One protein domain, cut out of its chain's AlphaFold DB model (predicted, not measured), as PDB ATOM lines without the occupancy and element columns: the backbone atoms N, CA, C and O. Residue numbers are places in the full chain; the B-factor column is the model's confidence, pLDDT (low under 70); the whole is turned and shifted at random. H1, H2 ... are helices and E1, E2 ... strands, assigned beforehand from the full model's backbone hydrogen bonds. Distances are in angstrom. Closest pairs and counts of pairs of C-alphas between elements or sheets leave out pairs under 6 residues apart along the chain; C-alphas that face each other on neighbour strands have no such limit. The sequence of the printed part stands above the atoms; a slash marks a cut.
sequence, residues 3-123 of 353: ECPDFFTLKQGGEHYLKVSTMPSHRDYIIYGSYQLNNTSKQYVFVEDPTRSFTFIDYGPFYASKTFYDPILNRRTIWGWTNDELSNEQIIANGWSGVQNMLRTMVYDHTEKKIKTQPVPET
ATOM      1  N   GLU A   3      18.286 -25.880 -43.512       96.44
ATOM      2  CA  GLU A   3      19.094 -25.205 -42.507       96.44
ATOM      3  C   GLU A   3      19.222 -23.720 -42.816       96.44
ATOM      4  O   GLU A   3      19.017 -23.281 -43.952       96.44
ATOM      5  N   CYS A   4      19.554 -22.955 -41.774       97.50
ATOM      6  CA  CYS A   4      19.864 -21.529 -41.848       97.50
ATOM      7  C   CYS A   4      18.928 -20.740 -42.784       97.50
ATOM      8  O   CYS A   4      19.437 -20.009 -43.644       97.50
ATOM      9  N   PRO A   5      17.590 -20.879 -42.652       97.88
ATOM     10  CA  PRO A   5      16.676 -20.199 -43.548       97.88
ATOM     11  C   PRO A   5      16.854 -18.685 -43.434       97.88
ATOM     12  O   PRO A   5      17.218 -18.149 -42.378       97.88
ATOM     13  N   ASP A   6      16.588 -18.006 -44.536       98.50
ATOM     14  CA  ASP A   6      16.498 -16.557 -44.587       98.50
ATOM     15  C   ASP A   6      15.359 -16.158 -45.524       98.50
ATOM     16  O   ASP A   6      15.093 -16.823 -46.524       98.50
ATOM     17  N   PHE A   7      14.644 -15.099 -45.169       97.75
ATOM     18  CA  PHE A   7      13.441 -14.674 -45.862       97.75
ATOM     19  C   PHE A   7      13.429 -13.159 -45.978       97.75
ATOM     20  O   PHE A   7      13.401 -12.446 -44.974       97.75
ATOM     21  N   PHE A   8      13.480 -12.661 -47.209       97.25
ATOM     22  CA  PHE A   8      13.759 -11.254 -47.437       97.25
ATOM     23  C   PHE A   8      13.161 -10.714 -48.733       97.25
ATOM     24  O   PHE A   8      12.707 -11.446 -49.611       97.25
ATOM     25  N   THR A   9      13.215  -9.391 -48.858       96.56
ATOM     26  CA  THR A   9      12.975  -8.647 -50.094       96.56
ATOM     27  C   THR A   9      14.221  -7.827 -50.438       96.56
ATOM     28  O   THR A   9      15.021  -7.476 -49.558       96.56
ATOM     29  N   LEU A  10      14.407  -7.527 -51.725       94.69
ATOM     30  CA  LEU A  10      15.471  -6.626 -52.199       94.69
ATOM     31  C   LEU A  10      14.997  -5.174 -52.332       94.69
ATOM     32  O   LEU A  10      15.809  -4.257 -52.306       94.69
ATOM     33  N   LYS A  11      13.683  -4.962 -52.441       88.44
ATOM     34  CA  LYS A  11      13.045  -3.643 -52.459       88.44
ATOM     35  C   LYS A  11      11.739  -3.681 -51.675       88.44
ATOM     36  O   LYS A  11      11.056  -4.708 -51.648       88.44
ATOM     37  N   GLN A  12      11.366  -2.556 -51.073       82.00
ATOM     38  CA  GLN A  12      10.077  -2.427 -50.398       82.00
ATOM     39  C   GLN A  12       8.928  -2.666 -51.392       82.00
ATOM     40  O   GLN A  12       8.946  -2.144 -52.506       82.00
ATOM     41  N   GLY A  13       7.949  -3.493 -51.008       80.38
ATOM     42  CA  GLY A  13       6.834  -3.885 -51.883       80.38
ATOM     43  C   GLY A  13       7.233  -4.760 -53.081       80.38
ATOM     44  O   GLY A  13       6.434  -4.938 -53.996       80.38
ATOM     45  N   GLY A  14       8.469  -5.268 -53.110       86.81
ATOM     46  CA  GLY A  14       8.956  -6.167 -54.151       86.81
ATOM     47  C   GLY A  14       8.525  -7.621 -53.969       86.81
ATOM     48  O   GLY A  14       7.749  -7.977 -53.083       86.81
ATOM     49  N   GLU A  15       9.079  -8.470 -54.830       92.75
ATOM     50  CA  GLU A  15       8.995  -9.916 -54.662       92.75
ATOM     51  C   GLU A  15       9.746 -10.385 -53.408       92.75
ATOM     52  O   GLU A  15      10.570  -9.657 -52.840       92.75
ATOM     53  N   HIS A  16       9.436 -11.606 -52.982       96.50
ATOM     54  CA  HIS A  16      10.033 -12.223 -51.809       96.50
ATOM     55  C   HIS A  16      10.966 -13.346 -52.242       96.50
ATOM     56  O   HIS A  16      10.718 -14.041 -53.229       96.50
ATOM     57  N   TYR A  17      12.018 -13.544 -51.464       97.69
ATOM     58  CA  TYR A  17      12.993 -14.593 -51.692       97.69
ATOM     59  C   TYR A  17      13.106 -15.433 -50.430       97.69
ATOM     60  O   TYR A  17      13.227 -14.899 -49.324       97.69
ATOM     61  N   LEU A  18      13.059 -16.749 -50.611       98.00
ATOM     62  CA  LEU A  18      13.360 -17.713 -49.568       98.00
ATOM     63  C   LEU A  18      14.732 -18.301 -49.861       98.00
ATOM     64  O   LEU A  18      14.956 -18.865 -50.929       98.00
ATOM     65  N   LYS A  19      15.638 -18.183 -48.902       98.06
ATOM     66  CA  LYS A  19      16.941 -18.820 -48.942       98.06
ATOM     67  C   LYS A  19      16.975 -19.980 -47.961       98.06
ATOM     68  O   LYS A  19      16.543 -19.828 -46.819       98.06
ATOM     69  N   VAL A  20      17.525 -21.115 -48.378       97.31
ATOM     70  CA  VAL A  20      17.739 -22.286 -47.508       97.31
ATOM     71  C   VAL A  20      19.080 -22.945 -47.798       97.31
ATOM     72  O   VAL A  20      19.554 -22.937 -48.930       97.31
ATOM     73  N   SER A  21      19.676 -23.532 -46.769       96.56
ATOM     74  CA  SER A  21      20.880 -24.359 -46.865       96.56
ATOM     75  C   SER A  21      20.501 -25.838 -46.827       96.56
ATOM     76  O   SER A  21      19.587 -26.217 -46.085       96.56
ATOM     77  N   THR A  22      21.178 -26.686 -47.610       90.06
ATOM     78  CA  THR A  22      20.982 -28.144 -47.519       90.06
ATOM     79  C   THR A  22      22.295 -28.916 -47.400       90.06
ATOM     80  O   THR A  22      23.163 -28.839 -48.269       90.06
ATOM     81  N   MET A  23      22.399 -29.747 -46.358       84.88
ATOM     82  CA  MET A  23      23.560 -30.619 -46.138       84.88
ATOM     83  C   MET A  23      23.874 -31.547 -47.319       84.88
ATOM     84  O   MET A  23      25.040 -31.668 -47.659       84.88
ATOM     85  N   PRO A  24      22.907 -32.192 -48.009       85.25
ATOM     86  CA  PRO A  24      23.252 -33.109 -49.099       85.25
ATOM     87  C   PRO A  24      24.020 -32.454 -50.254       85.25
ATOM     88  O   PRO A  24      24.806 -33.119 -50.919       85.25
ATOM     89  N   SER A  25      23.796 -31.159 -50.498       83.88
ATOM     90  CA  SER A  25      24.515 -30.406 -51.532       83.88
ATOM     91  C   SER A  25      25.685 -29.590 -50.977       83.88
ATOM     92  O   SER A  25      26.598 -29.268 -51.733       83.88
ATOM     93  N   HIS A  26      25.668 -29.250 -49.680       88.12
ATOM     94  CA  HIS A  26      26.500 -28.197 -49.086       88.12
ATOM     95  C   HIS A  26      26.422 -26.892 -49.897       88.12
ATOM     96  O   HIS A  26      27.435 -26.249 -50.170       88.12
ATOM     97  N   ARG A  27      25.210 -26.539 -50.343       91.50
ATOM     98  CA  ARG A  27      24.912 -25.317 -51.098       91.50
ATOM     99  C   ARG A  27      23.713 -24.588 -50.521       91.50
ATOM    100  O   ARG A  27      22.829 -25.180 -49.890       91.50
ATOM    101  N   ASP A  28      23.675 -23.302 -50.839       96.25
ATOM    102  CA  ASP A  28      22.603 -22.402 -50.465       96.25
ATOM    103  C   ASP A  28      21.744 -22.035 -51.673       96.25
ATOM    104  O   ASP A  28      22.226 -21.505 -52.675       96.25
ATOM    105  N   TYR A  29      20.451 -22.321 -51.552       96.38
ATOM    106  CA  TYR A  29      19.443 -22.154 -52.587       96.38
ATOM    107  C   TYR A  29      18.700 -20.837 -52.392       96.38
ATOM    108  O   TYR A  29      18.334 -20.508 -51.267       96.38
ATOM    109  N   ILE A  30      18.404 -20.142 -53.489       97.38
ATOM    110  CA  ILE A  30      17.433 -19.051 -53.574       97.38
ATOM    111  C   ILE A  30      16.201 -19.558 -54.313       97.38
ATOM    112  O   ILE A  30      16.294 -19.999 -55.461       97.38
ATOM    113  N   ILE A  31      15.049 -19.433 -53.666       97.12
ATOM    114  CA  ILE A  31      13.731 -19.673 -54.236       97.12
ATOM    115  C   ILE A  31      13.041 -18.322 -54.431       97.12
ATOM    116  O   ILE A  31      12.987 -17.491 -53.519       97.12
ATOM    117  N   TYR A  32      12.514 -18.114 -55.633       97.06
ATOM    118  CA  TYR A  32      11.843 -16.887 -56.052       97.06
ATOM    119  C   TYR A  32      10.341 -17.024 -55.844       97.06
ATOM    120  O   TYR A  32       9.782 -18.081 -56.131       97.06
ATOM    121  N   GLY A  33       9.667 -15.980 -55.365       95.94
ATOM    122  CA  GLY A  33       8.229 -16.078 -55.159       95.94
ATOM    123  C   GLY A  33       7.569 -14.852 -54.551       95.94
ATOM    124  O   GLY A  33       8.053 -13.720 -54.614       95.94
ATOM    125  N   SER A  34       6.406 -15.098 -53.961       94.69
ATOM    126  CA  SER A  34       5.564 -14.083 -53.336       94.69
ATOM    127  C   SER A  34       5.156 -14.504 -51.931       94.69
ATOM    128  O   SER A  34       5.108 -15.690 -51.612       94.69
ATOM    129  N   TYR A  35       4.860 -13.525 -51.082       95.44
ATOM    130  CA  TYR A  35       4.343 -13.750 -49.740       95.44
ATOM    131  C   TYR A  35       2.933 -13.198 -49.651       95.44
ATOM    132  O   TYR A  35       2.718 -11.994 -49.797       95.44
ATOM    133  N   GLN A  36       1.966 -14.087 -49.460       94.44
ATOM    134  CA  GLN A  36       0.556 -13.744 -49.595       94.44
ATOM    135  C   GLN A  36      -0.310 -14.486 -48.585       94.44
ATOM    136  O   GLN A  36       0.028 -15.582 -48.138       94.44
ATOM    137  N   LEU A  37      -1.452 -13.888 -48.239       96.12
ATOM    138  CA  LEU A  37      -2.449 -14.524 -47.388       96.12
ATOM    139  C   LEU A  37      -3.056 -15.725 -48.121       96.12
ATOM    140  O   LEU A  37      -3.684 -15.583 -49.171       96.12
ATOM    141  N   ASN A  38      -2.913 -16.914 -47.548       96.69
ATOM    142  CA  ASN A  38      -3.652 -18.081 -47.992       96.69
ATOM    143  C   ASN A  38      -5.092 -17.999 -47.465       96.69
ATOM    144  O   ASN A  38      -5.336 -18.000 -46.256       96.69
ATOM    145  N   ASN A  39      -6.066 -17.949 -48.376       94.38
ATOM    146  CA  ASN A  39      -7.475 -17.772 -48.019       94.38
ATOM    147  C   ASN A  39      -8.080 -18.952 -47.246       94.38
ATOM    148  O   ASN A  39      -9.079 -18.747 -46.552       94.38
ATOM    149  N   THR A  40      -7.496 -20.145 -47.349       95.19
ATOM    150  CA  THR A  40      -7.979 -21.357 -46.680       95.19
ATOM    151  C   THR A  40      -7.394 -21.471 -45.281       95.19
ATOM    152  O   THR A  40      -8.146 -21.551 -44.314       95.19
ATOM    153  N   SER A  41      -6.064 -21.423 -45.148       95.19
ATOM    154  CA  SER A  41      -5.403 -21.537 -43.841       95.19
ATOM    155  C   SER A  41      -5.467 -20.252 -43.015       95.19
ATOM    156  O   SER A  41      -5.165 -20.285 -41.826       95.19
ATOM    157  N   LYS A  42      -5.844 -19.119 -43.630       96.56
ATOM    158  CA  LYS A  42      -5.814 -17.774 -43.027       96.56
ATOM    159  C   LYS A  42      -4.428 -17.378 -42.502       96.56
ATOM    160  O   LYS A  42      -4.316 -16.541 -41.613       96.56
ATOM    161  N   GLN A  43      -3.373 -17.955 -43.074       96.44
ATOM    162  CA  GLN A  43      -1.980 -17.655 -42.755       96.44
ATOM    163  C   GLN A  43      -1.276 -17.092 -43.981       96.44
ATOM    164  O   GLN A  43      -1.590 -17.463 -45.113       96.44
ATOM    165  N   TYR A  44      -0.306 -16.211 -43.762       95.31
ATOM    166  CA  TYR A  44       0.579 -15.801 -44.841       95.31
ATOM    167  C   TYR A  44       1.561 -16.922 -45.167       95.31
ATOM    168  O   TYR A  44       2.195 -17.486 -44.275       95.31
ATOM    169  N   VAL A  45       1.687 -17.227 -46.453       96.00
ATOM    170  CA  VAL A  45       2.543 -18.292 -46.968       96.00
ATOM    171  C   VAL A  45       3.427 -17.755 -48.079       96.00
ATOM    172  O   VAL A  45       3.035 -16.858 -48.831       96.00
ATOM    173  N   PHE A  46       4.625 -18.321 -48.181       95.94
ATOM    174  CA  PHE A  46       5.459 -18.143 -49.356       95.94
ATOM    175  C   PHE A  46       4.952 -19.056 -50.476       95.94
ATOM    176  O   PHE A  46       4.731 -20.247 -50.254       95.94
ATOM    177  N   VAL A  47       4.762 -18.492 -51.664       94.94
ATOM    178  CA  VAL A  47       4.378 -19.210 -52.879       94.94
ATOM    179  C   VAL A  47       5.500 -19.034 -53.888       94.94
ATOM    180  O   VAL A  47       5.748 -17.915 -54.343       94.94
ATOM    181  N   GLU A  48       6.176 -20.139 -54.200       95.38
ATOM    182  CA  GLU A  48       7.211 -20.194 -55.233       95.38
ATOM    183  C   GLU A  48       6.634 -19.788 -56.594       95.38
ATOM    184  O   GLU A  48       5.495 -20.116 -56.933       95.38
ATOM    185  N   ASP A  49       7.431 -19.061 -57.369       94.38
ATOM    186  CA  ASP A  49       7.121 -18.734 -58.751       94.38
ATOM    187  C   ASP A  49       7.362 -19.962 -59.645       94.38
ATOM    188  O   ASP A  49       8.516 -20.319 -59.891       94.38
ATOM    189  N   PRO A  50       6.311 -20.589 -60.204       91.00
ATOM    190  CA  PRO A  50       6.457 -21.816 -60.986       91.00
ATOM    191  C   PRO A  50       7.170 -21.599 -62.327       91.00
ATOM    192  O   PRO A  50       7.500 -22.565 -63.014       91.00
ATOM    193  N   THR A  51       7.377 -20.345 -62.740       90.88
ATOM    194  CA  THR A  51       8.031 -19.994 -64.006       90.88
ATOM    195  C   THR A  51       9.542 -19.806 -63.872       90.88
ATOM    196  O   THR A  51      10.229 -19.680 -64.887       90.88
ATOM    197  N   ARG A  52      10.079 -19.802 -62.643       91.06
ATOM    198  CA  ARG A  52      11.507 -19.620 -62.360       91.06
ATOM    199  C   ARG A  52      12.038 -20.784 -61.537       91.06
ATOM    200  O   ARG A  52      11.521 -21.090 -60.474       91.06
ATOM    201  N   SER A  53      13.119 -21.405 -62.002       93.56
ATOM    202  CA  SER A  53      13.832 -22.387 -61.185       93.56
ATOM    203  C   SER A  53      14.566 -21.701 -60.033       93.56
ATOM    204  O   SER A  53      15.127 -20.617 -60.219       93.56
ATOM    205  N   PHE A  54      14.673 -22.378 -58.892       94.69
ATOM    206  CA  PHE A  54      15.626 -22.000 -57.852       94.69
ATOM    207  C   PHE A  54      17.071 -21.959 -58.386       94.69
ATOM    208  O   PHE A  54      17.418 -22.622 -59.369       94.69
ATOM    209  N   THR A  55      17.921 -21.173 -57.731       96.00
ATOM    210  CA  THR A  55      19.346 -21.026 -58.070       96.00
ATOM    211  C   THR A  55      20.216 -21.208 -56.841       96.00
ATOM    212  O   THR A  55      19.726 -21.108 -55.722       96.00
ATOM    213  N   PHE A  56      21.511 -21.433 -57.033       96.06
ATOM    214  CA  PHE A  56      22.480 -21.269 -55.961       96.06
ATOM    215  C   PHE A  56      22.852 -19.799 -55.820       96.06
ATOM    216  O   PHE A  56      22.741 -19.034 -56.782       96.06
ATOM    217  N   ILE A  57      23.285 -19.420 -54.619       96.88
ATOM    218  CA  ILE A  57      24.035 -18.175 -54.433       96.88
ATOM    219  C   ILE A  57      25.410 -18.317 -55.089       96.88
ATOM    220  O   ILE A  57      25.838 -17.419 -55.805       96.88
ATOM    221  N   ASP A  58      26.051 -19.466 -54.872       97.38
ATOM    222  CA  ASP A  58      27.425 -19.766 -55.261       97.38
ATOM    223  C   ASP A  58      27.552 -21.268 -55.571       97.38
ATOM    224  O   ASP A  58      26.952 -22.106 -54.889       97.38
ATOM    225  N   TYR A  59      28.295 -21.619 -56.619       96.56
ATOM    226  CA  TYR A  59      28.504 -23.009 -57.046       96.56
ATOM    227  C   TYR A  59      29.506 -23.783 -56.179       96.56
ATOM    228  O   TYR A  59      29.606 -25.015 -56.260       96.56
ATOM    229  N   GLY A  60      30.245 -23.073 -55.339       94.69
ATOM    230  CA  GLY A  60      31.211 -23.545 -54.366       94.69
ATOM    231  C   GLY A  60      30.592 -23.819 -52.996       94.69
ATOM    232  O   GLY A  60      29.388 -23.652 -52.817       94.69
ATOM    233  N   PRO A  61      31.383 -24.279 -52.012       92.25
ATOM    234  CA  PRO A  61      30.910 -24.604 -50.664       92.25
ATOM    235  C   PRO A  61      30.566 -23.381 -49.794       92.25
ATOM    236  O   PRO A  61      30.890 -23.337 -48.615       92.25
ATOM    237  N   PHE A  62      29.858 -22.408 -50.369       95.06
ATOM    238  CA  PHE A  62      29.258 -21.279 -49.669       95.06
ATOM    239  C   PHE A  62      27.981 -21.746 -48.958       95.06
ATOM    240  O   PHE A  62      26.953 -22.023 -49.590       95.06
ATOM    241  N   TYR A  63      28.055 -21.859 -47.636       96.56
ATOM    242  CA  TYR A  63      27.028 -22.486 -46.814       96.56
ATOM    243  C   TYR A  63      26.578 -21.595 -45.657       96.56
ATOM    244  O   TYR A  63      27.244 -20.626 -45.284       96.56
ATOM    245  N   ALA A  64      25.430 -21.941 -45.068       97.25
ATOM    246  CA  ALA A  64      24.866 -21.288 -43.885       97.25
ATOM    247  C   ALA A  64      24.738 -19.755 -44.007       97.25
ATOM    248  O   ALA A  64      24.717 -19.036 -43.006       97.25
ATOM    249  N   SER A  65      24.616 -19.247 -45.236       98.00
ATOM    250  CA  SER A  65      24.609 -17.817 -45.507       98.00
ATOM    251  C   SER A  65      23.412 -17.095 -44.915       98.00
ATOM    252  O   SER A  65      22.336 -17.671 -44.691       98.00
ATOM    253  N   LYS A  66      23.607 -15.808 -44.646       98.44
ATOM    254  CA  LYS A  66      22.586 -14.953 -44.059       98.44
ATOM    255  C   LYS A  66      22.707 -13.541 -44.592       98.44
ATOM    256  O   LYS A  66      23.809 -13.031 -44.787       98.44
ATOM    257  N   THR A  67      21.555 -12.934 -44.827       98.31
ATOM    258  CA  THR A  67      21.458 -11.572 -45.315       98.31
ATOM    259  C   THR A  67      21.119 -10.610 -44.187       98.31
ATOM    260  O   THR A  67      20.476 -10.964 -43.199       98.31
ATOM    261  N   PHE A  68      21.507  -9.355 -44.363       97.44
ATOM    262  CA  PHE A  68      20.990  -8.237 -43.587       97.44
ATOM    263  C   PHE A  68      20.741  -7.047 -44.513       97.44
ATOM    264  O   PHE A  68      21.308  -6.950 -45.603       97.44
ATOM    265  N   TYR A  69      19.850  -6.155 -44.091       96.62
ATOM    266  CA  TYR A  69      19.626  -4.888 -44.773       96.62
ATOM    267  C   TYR A  69      20.423  -3.798 -44.066       96.62
ATOM    268  O   TYR A  69      20.279  -3.616 -42.858       96.62
ATOM    269  N   ASP A  70      21.250  -3.094 -44.825       95.75
ATOM    270  CA  ASP A  70      21.972  -1.915 -44.376       95.75
ATOM    271  C   ASP A  70      21.100  -0.671 -44.630       95.75
ATOM    272  O   ASP A  70      20.912  -0.289 -45.791       95.75
ATOM    273  N   PRO A  71      20.553  -0.025 -43.580       95.50
ATOM    274  CA  PRO A  71      19.701   1.148 -43.739       95.50
ATOM    275  C   PRO A  71      20.482   2.431 -44.046       95.50
ATOM    276  O   PRO A  71      19.873   3.401 -44.488       95.50
ATOM    277  N   ILE A  72      21.798   2.457 -43.811       96.44
ATOM    278  CA  ILE A  72      22.650   3.618 -44.087       96.44
ATOM    279  C   ILE A  72      22.981   3.647 -45.579       96.44
ATOM    280  O   ILE A  72      22.872   4.689 -46.222       96.44
ATOM    281  N   LEU A  73      23.345   2.489 -46.135       95.38
ATOM    282  CA  LEU A  73      23.719   2.349 -47.544       95.38
ATOM    283  C   LEU A  73      22.559   1.909 -48.449       95.38
ATOM    284  O   LEU A  73      22.744   1.810 -49.661       95.38
ATOM    285  N   ASN A  74      21.374   1.657 -47.881       94.25
ATOM    286  CA  ASN A  74      20.162   1.229 -48.589       94.25
ATOM    287  C   ASN A  74      20.416   0.027 -49.519       94.25
ATOM    288  O   ASN A  74      20.097   0.041 -50.710       94.25
ATOM    289  N   ARG A  75      21.038  -1.020 -48.975       94.56
ATOM    290  CA  ARG A  75      21.381  -2.233 -49.729       94.56
ATOM    291  C   ARG A  75      21.187  -3.481 -48.886       94.56
ATOM    292  O   ARG A  75      21.296  -3.443 -47.662       94.56
ATOM    293  N   ARG A  76      20.929  -4.607 -49.548       96.81
ATOM    294  CA  ARG A  76      20.993  -5.924 -48.911       96.81
ATOM    295  C   ARG A  76      22.372  -6.526 -49.129       96.81
ATOM    296  O   ARG A  76      22.881  -6.528 -50.250       96.81
ATOM    297  N   THR A  77      22.927  -7.064 -48.055       97.56
ATOM    298  CA  THR A  77      24.233  -7.710 -48.039       97.56
ATOM    299  C   THR A  77      24.084  -9.136 -47.539       97.56
ATOM    300  O   THR A  77      23.208  -9.413 -46.721       97.56
ATOM    301  N   ILE A  78      24.928 -10.033 -48.034       98.19
ATOM    302  CA  ILE A  78      25.007 -11.434 -47.638       98.19
ATOM    303  C   ILE A  78      26.435 -11.796 -47.241       98.19
ATOM    304  O   ILE A  78      27.395 -11.323 -47.849       98.19
ATOM    305  N   TRP A  79      26.559 -12.652 -46.232       96.06
ATOM    306  CA  TRP A  79      27.778 -13.396 -45.923       96.06
ATOM    307  C   TRP A  79      27.475 -14.889 -45.918       96.06
ATOM    308  O   TRP A  79      26.328 -15.292 -45.715       96.06
ATOM    309  N   GLY A  80      28.509 -15.701 -46.095       96.88
ATOM    310  CA  GLY A  80      28.442 -17.152 -46.018       96.88
ATOM    311  C   GLY A  80      29.705 -17.716 -45.392       96.88
ATOM    312  O   GLY A  80      30.713 -17.023 -45.252       96.88
ATOM    313  N   TRP A  81      29.615 -18.975 -44.994       97.50
ATOM    314  CA  TRP A  81      30.723 -19.738 -44.450       97.50
ATOM    315  C   TRP A  81      31.210 -20.732 -45.497       97.50
ATOM    316  O   TRP A  81      30.403 -21.438 -46.098       97.50
ATOM    317  N   THR A  82      32.525 -20.812 -45.671       95.94
ATOM    318  CA  THR A  82      33.171 -21.846 -46.475       95.94
ATOM    319  C   THR A  82      33.946 -22.782 -45.559       95.94
ATOM    320  O   THR A  82      34.817 -22.345 -44.800       95.94
ATOM    321  N   ASN A  83      33.632 -24.076 -45.623       93.25
ATOM    322  CA  ASN A  83      34.343 -25.090 -44.854       93.25
ATOM    323  C   ASN A  83      35.766 -25.315 -45.384       93.25
ATOM    324  O   ASN A  83      36.154 -24.864 -46.465       93.25
ATOM    325  N   ASP A  84      36.562 -26.017 -44.589       93.94
ATOM    326  CA  ASP A  84      37.881 -26.469 -45.006       93.94
ATOM    327  C   ASP A  84      37.807 -27.741 -45.861       93.94
ATOM    328  O   ASP A  84      36.832 -28.491 -45.776       93.94
ATOM    329  N   GLU A  85      38.814 -27.960 -46.707       94.19
ATOM    330  CA  GLU A  85      38.907 -29.150 -47.577       94.19
ATOM    331  C   GLU A  85      40.132 -30.015 -47.240       94.19
ATOM    332  O   GLU A  85      40.512 -30.893 -48.015       94.19
ATOM    333  N   LEU A  86      40.763 -29.745 -46.099       94.94
ATOM    334  CA  LEU A  86      41.861 -30.525 -45.550       94.94
ATOM    335  C   LEU A  86      41.360 -31.724 -44.731       94.94
ATOM    336  O   LEU A  86      40.209 -31.777 -44.290       94.94
ATOM    337  N   SER A  87      42.248 -32.693 -44.501       95.25
ATOM    338  CA  SER A  87      42.007 -33.806 -43.581       95.25
ATOM    339  C   SER A  87      41.902 -33.318 -42.132       95.25
ATOM    340  O   SER A  87      42.380 -32.238 -41.782       95.25
ATOM    341  N   ASN A  88      41.327 -34.137 -41.249       96.06
ATOM    342  CA  ASN A  88      41.236 -33.795 -39.827       96.06
ATOM    343  C   ASN A  88      42.618 -33.586 -39.194       96.06
ATOM    344  O   ASN A  88      42.790 -32.683 -38.383       96.06
ATOM    345  N   GLU A  89      43.612 -34.389 -39.576       96.56
ATOM    346  CA  GLU A  89      44.989 -34.261 -39.096       96.56
ATOM    347  C   GLU A  89      45.607 -32.932 -39.545       96.56
ATOM    348  O   GLU A  89      46.215 -32.236 -38.732       96.56
ATOM    349  N   GLN A  90      45.410 -32.557 -40.813       95.44
ATOM    350  CA  GLN A  90      45.865 -31.277 -41.360       95.44
ATOM    351  C   GLN A  90      45.159 -30.094 -40.680       95.44
ATOM    352  O   GLN A  90      45.817 -29.125 -40.314       95.44
ATOM    353  N   ILE A  91      43.846 -30.183 -40.441       96.31
ATOM    354  CA  ILE A  91      43.075 -29.166 -39.709       96.31
ATOM    355  C   ILE A  91      43.599 -29.002 -38.276       96.31
ATOM    356  O   ILE A  91      43.816 -27.880 -37.822       96.31
ATOM    357  N   ILE A  92      43.830 -30.108 -37.561       97.00
ATOM    358  CA  ILE A  92      44.372 -30.083 -36.195       97.00
ATOM    359  C   ILE A  92      45.772 -29.464 -36.185       97.00
ATOM    360  O   ILE A  92      46.066 -28.653 -35.308       97.00
ATOM    361  N   ALA A  93      46.615 -29.807 -37.162       95.75
ATOM    362  CA  ALA A  93      47.949 -29.233 -37.301       95.75
ATOM    363  C   ALA A  93      47.911 -27.729 -37.627       95.75
ATOM    364  O   ALA A  93      48.696 -26.969 -37.063       95.75
ATOM    365  N   ASN A  94      46.976 -27.292 -38.479       92.25
ATOM    366  CA  ASN A  94      46.758 -25.879 -38.796       92.25
ATOM    367  C   ASN A  94      46.197 -25.088 -37.603       92.25
ATOM    368  O   ASN A  94      46.424 -23.884 -37.505       92.25
ATOM    369  N   GLY A  95      45.464 -25.745 -36.699       96.62
ATOM    370  CA  GLY A  95      44.909 -25.147 -35.482       96.62
ATOM    371  C   GLY A  95      43.611 -24.355 -35.682       96.62
ATOM    372  O   GLY A  95      43.094 -23.782 -34.723       96.62
ATOM    373  N   TRP A  96      43.063 -24.324 -36.899       96.00
ATOM    374  CA  TRP A  96      41.797 -23.664 -37.233       96.00
ATOM    375  C   TRP A  96      41.145 -24.310 -38.468       96.00
ATOM    376  O   TRP A  96      41.781 -25.077 -39.189       96.00
ATOM    377  N   SER A  97      39.857 -24.033 -38.699       95.88
ATOM    378  CA  SER A  97      39.114 -24.553 -39.852       95.88
ATOM    379  C   SER A  97      37.941 -23.651 -40.216       95.88
ATOM    380  O   SER A  97      37.152 -23.261 -39.352       95.88
ATOM    381  N   GLY A  98      37.804 -23.384 -41.515       95.25
ATOM    382  CA  GLY A  98      36.698 -22.631 -42.092       95.25
ATOM    383  C   GLY A  98      36.873 -21.112 -42.036       95.25
ATOM    384  O   GLY A  98      37.483 -20.560 -41.124       95.25
ATOM    385  N   VAL A  99      36.304 -20.432 -43.032       96.81
ATOM    386  CA  VAL A  99      36.394 -18.975 -43.211       96.81
ATOM    387  C   VAL A  99      35.020 -18.371 -43.475       96.81
ATOM    388  O   VAL A  99      34.126 -19.038 -43.999       96.81
ATOM    389  N   GLN A 100      34.848 -17.097 -43.129       97.44
ATOM    390  CA  GLN A 100      33.743 -16.308 -43.667       97.44
ATOM    391  C   GLN A 100      34.154 -15.753 -45.023       97.44
ATOM    392  O   GLN A 100      35.271 -15.266 -45.183       97.44
ATOM    393  N   ASN A 101      33.241 -15.817 -45.978       95.94
ATOM    394  CA  ASN A 101      33.426 -15.191 -47.275       95.94
ATOM    395  C   ASN A 101      33.329 -13.673 -47.178       95.94
ATOM    396  O   ASN A 101      32.719 -13.123 -46.253       95.94
ATOM    397  N   MET A 102      33.882 -13.001 -48.183       95.69
ATOM    398  CA  MET A 102      33.724 -11.568 -48.353       95.69
ATOM    399  C   MET A 102      32.241 -11.193 -48.337       95.69
ATOM    400  O   MET A 102      31.388 -11.893 -48.889       95.69
ATOM    401  N   LEU A 103      31.923 -10.051 -47.722       97.31
ATOM    402  CA  LEU A 103      30.573  -9.504 -47.790       97.31
ATOM    403  C   LEU A 103      30.207  -9.227 -49.244       97.31
ATOM    404  O   LEU A 103      30.969  -8.578 -49.967       97.31
ATOM    405  N   ARG A 104      29.011  -9.661 -49.646       98.00
ATOM    406  CA  ARG A 104      28.495  -9.445 -50.997       98.00
ATOM    407  C   ARG A 104      27.223  -8.615 -50.971       98.00
ATOM    408  O   ARG A 104      26.329  -8.862 -50.168       98.00
ATOM    409  N   THR A 105      27.110  -7.641 -51.861       97.25
ATOM    410  CA  THR A 105      25.830  -6.997 -52.179       97.25
ATOM    411  C   THR A 105      24.921  -7.968 -52.926       97.25
ATOM    412  O   THR A 105      25.407  -8.852 -53.629       97.25
ATOM    413  N   MET A 106      23.604  -7.810 -52.782       96.88
ATOM    414  CA  MET A 106      22.606  -8.593 -53.514       96.88
ATOM    415  C   MET A 106      21.727  -7.680 -54.361       96.88
ATOM    416  O   MET A 106      21.112  -6.747 -53.841       96.88
ATOM    417  N   VAL A 107      21.627  -7.978 -55.655       95.50
ATOM    418  CA  VAL A 107      20.803  -7.214 -56.601       95.50
ATOM    419  C   VAL A 107      20.039  -8.179 -57.497       95.50
ATOM    420  O   VAL A 107      20.569  -9.214 -57.891       95.50
ATOM    421  N   TYR A 108      18.789  -7.853 -57.823       95.81
ATOM    422  CA  TYR A 108      18.036  -8.611 -58.817       95.81
ATOM    423  C   TYR A 108      18.384  -8.112 -60.216       95.81
ATOM    424  O   TYR A 108      18.173  -6.940 -60.533       95.81
ATOM    425  N   ASP A 109      18.899  -9.004 -61.050       95.31
ATOM    426  CA  ASP A 109      19.071  -8.760 -62.469       95.31
ATOM    427  C   ASP A 109      17.754  -9.045 -63.197       95.31
ATOM    428  O   ASP A 109      17.255 -10.172 -63.200       95.31
ATOM    429  N   HIS A 110      17.163  -8.010 -63.790       94.12
ATOM    430  CA  HIS A 110      15.885  -8.115 -64.495       94.12
ATOM    431  C   HIS A 110      16.013  -8.722 -65.898       94.12
ATOM    432  O   HIS A 110      15.033  -9.280 -66.396       94.12
ATOM    433  N   THR A 111      17.191  -8.627 -66.518       95.44
ATOM    434  CA  THR A 111      17.471  -9.173 -67.852       95.44
ATOM    435  C   THR A 111      17.679 -10.675 -67.741       95.44
ATOM    436  O   THR A 111      16.942 -11.459 -68.339       95.44
ATOM    437  N   GLU A 112      18.595 -11.070 -66.861       94.75
ATOM    438  CA  GLU A 112      18.916 -12.462 -66.571       94.75
ATOM    439  C   GLU A 112      17.956 -13.081 -65.561       94.75
ATOM    440  O   GLU A 112      18.079 -14.251 -65.235       94.75
ATOM    441  N   LYS A 113      16.978 -12.337 -65.038       93.38
ATOM    442  CA  LYS A 113      15.947 -12.807 -64.095       93.38
ATOM    443  C   LYS A 113      16.513 -13.584 -62.895       93.38
ATOM    444  O   LYS A 113      15.933 -14.601 -62.503       93.38
ATOM    445  N   LYS A 114      17.646 -13.166 -62.328       93.81
ATOM    446  CA  LYS A 114      18.374 -13.861 -61.247       93.81
ATOM    447  C   LYS A 114      18.851 -12.863 -60.198       93.81
ATOM    448  O   LYS A 114      19.138 -11.722 -60.534       93.81
ATOM    449  N   ILE A 115      19.005 -13.284 -58.944       96.38
ATOM    450  CA  ILE A 115      19.840 -12.521 -58.007       96.38
ATOM    451  C   ILE A 115      21.314 -12.683 -58.393       96.38
ATOM    452  O   ILE A 115      21.802 -13.808 -58.479       96.38
ATOM    453  N   LYS A 116      22.012 -11.559 -58.561       96.19
ATOM    454  CA  LYS A 116      23.472 -11.490 -58.651       96.19
ATOM    455  C   LYS A 116      24.070 -11.059 -57.316       96.19
ATOM    456  O   LYS A 116      23.460 -10.265 -56.588       96.19
ATOM    457  N   THR A 117      25.257 -11.572 -57.002       97.19
ATOM    458  CA  THR A 117      25.988 -11.193 -55.786       97.19
ATOM    459  C   THR A 117      27.413 -10.787 -56.108       97.19
ATOM    460  O   THR A 117      28.116 -11.540 -56.767       97.19
ATOM    461  N   GLN A 118      27.846  -9.625 -55.624       95.56
ATOM    462  CA  GLN A 118      29.199  -9.100 -55.847       95.56
ATOM    463  C   GLN A 118      29.822  -8.633 -54.542       95.56
ATOM    464  O   GLN A 118      29.072  -8.136 -53.698       95.56
ATOM    465  N   PRO A 119      31.156  -8.668 -54.398       96.88
ATOM    466  CA  PRO A 119      31.849  -8.062 -53.271       96.88
ATOM    467  C   PRO A 119      31.379  -6.634 -53.006       96.88
ATOM    468  O   PRO A 119      31.119  -5.859 -53.931       96.88
ATOM    469  N   VAL A 120      31.260  -6.275 -51.732       97.38
ATOM    470  CA  VAL A 120      30.912  -4.905 -51.350       97.38
ATOM    471  C   VAL A 120      31.972  -3.913 -51.866       97.38
ATOM    472  O   VAL A 120      33.159  -4.208 -51.778       97.38
ATOM    473  N   PRO A 121      31.592  -2.732 -52.395       96.00
ATOM    474  CA  PRO A 121      32.531  -1.734 -52.918       96.00
ATOM    475  C   PRO A 121      33.661  -1.324 -51.965       96.00
ATOM    476  O   PRO A 121      34.709  -0.871 -52.415       96.00
ATOM    477  N   GLU A 122      33.456  -1.475 -50.660       97.12
ATOM    478  CA  GLU A 122      34.425  -1.189 -49.607       97.12
ATOM    479  C   GLU A 122      35.693  -2.043 -49.710       97.12
ATOM    480  O   GLU A 122      36.758  -1.599 -49.284       97.12
ATOM    481  N   THR A 123      35.630  -3.217 -50.347       95.50
ATOM    482  CA  THR A 123      36.799  -4.085 -50.569       95.50
ATOM    483  C   THR A 123      37.872  -3.402 -51.415       95.50
ATOM    484  O   THR A 123      39.055  -3.690 -51.263       95.50
TER     485      THR A 123
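What this domain is: This is residues 3 to 123 of the 353 residues of the protein "Beta-fructofuranosidase_putative/GeneDB:LmjF.04.0 310/GeneDB:LmjF.04.0320" of Leishmania donovani (UniProt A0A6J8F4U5). Two curved, strongly twisted sheets of four strands each lie partly face to face as a sandwich, with the short helix H1 far out at one end on an arm of chain and the hairpin of E3 and E4 reaching to the other end. The sheets run in the orders E1 E2 E3 E4 and E5 E6 E7 E8, both antiparallel throughout. You have 121 printed residues with eight named strands and one named helix, in the order E1 E2 E3 E4 E5 E6 H1 E7 E8, and the class is mostly strand. The whole is elongated, spanning 57 by 34 by 25 A, and only just loose, close to compact, with a radius of gyration of the C-alphas of 16.7 A.

Where its parts are: Find C-alpha 3 at (19.094, -25.205, -42.507), where E1, residues 3 to 9, begins. Next come E2, residues 16 to 22, and E3, residues 27 to 37, the longest strand at 29.6 A, which bends by 55 degrees at residue 33. E4 is residues 44 to 48. The second sheet opens with E5, residues 62 to 70, 21.4 A long and bending by 61 degrees at residue 65, and E6, residues 75 to 82, 23.1 A long. Look for H1, residues 88 to 94, from C-alpha 88 at (41.236, -33.795, -39.827). E7 is residues 104 to 109, and E8, residues 114 to 119, ends at (31.849, -8.062, -53.271).

How they stand to each other: Start with E1 to E4, a meander, each strand the antiparallel neighbour of the one before; this sheet is curled like part of a barrel. Read N 6 and O 19, 2.9 A, between E1 and E2; N 31 and O 18, 2.8 A, between E2 and E3; and N 47 and O 34, 2.8 A, between E3 and E4. E3 is staggered, pairing with E2 over residues 27 to 33 and with E4 over 33 to 37. In the other sheet look at N 63 and O 81, 2.8 A, for E5 and E6; N 78 and O 104, 2.8 A, for E6 and E7; and N 105 and O 118, 2.7 A, for E7 and E8. Between the sheets, the closest C-alphas of E1 and E5 are those of Cys 4 and Ala 64, 5.4 A apart. H1 is not on either sheet, and every O i to N i+4 pair in it is within hydrogen-bond range.

The domain as a whole: The two C-alphas farthest apart are those of Asn 39 and Ala 93, 57.6 A. The printed part has no cut. The link from E4 to E5, 13 residues, is long. The mean pLDDT of the printed part is 95.1, and no printed residue is under 70.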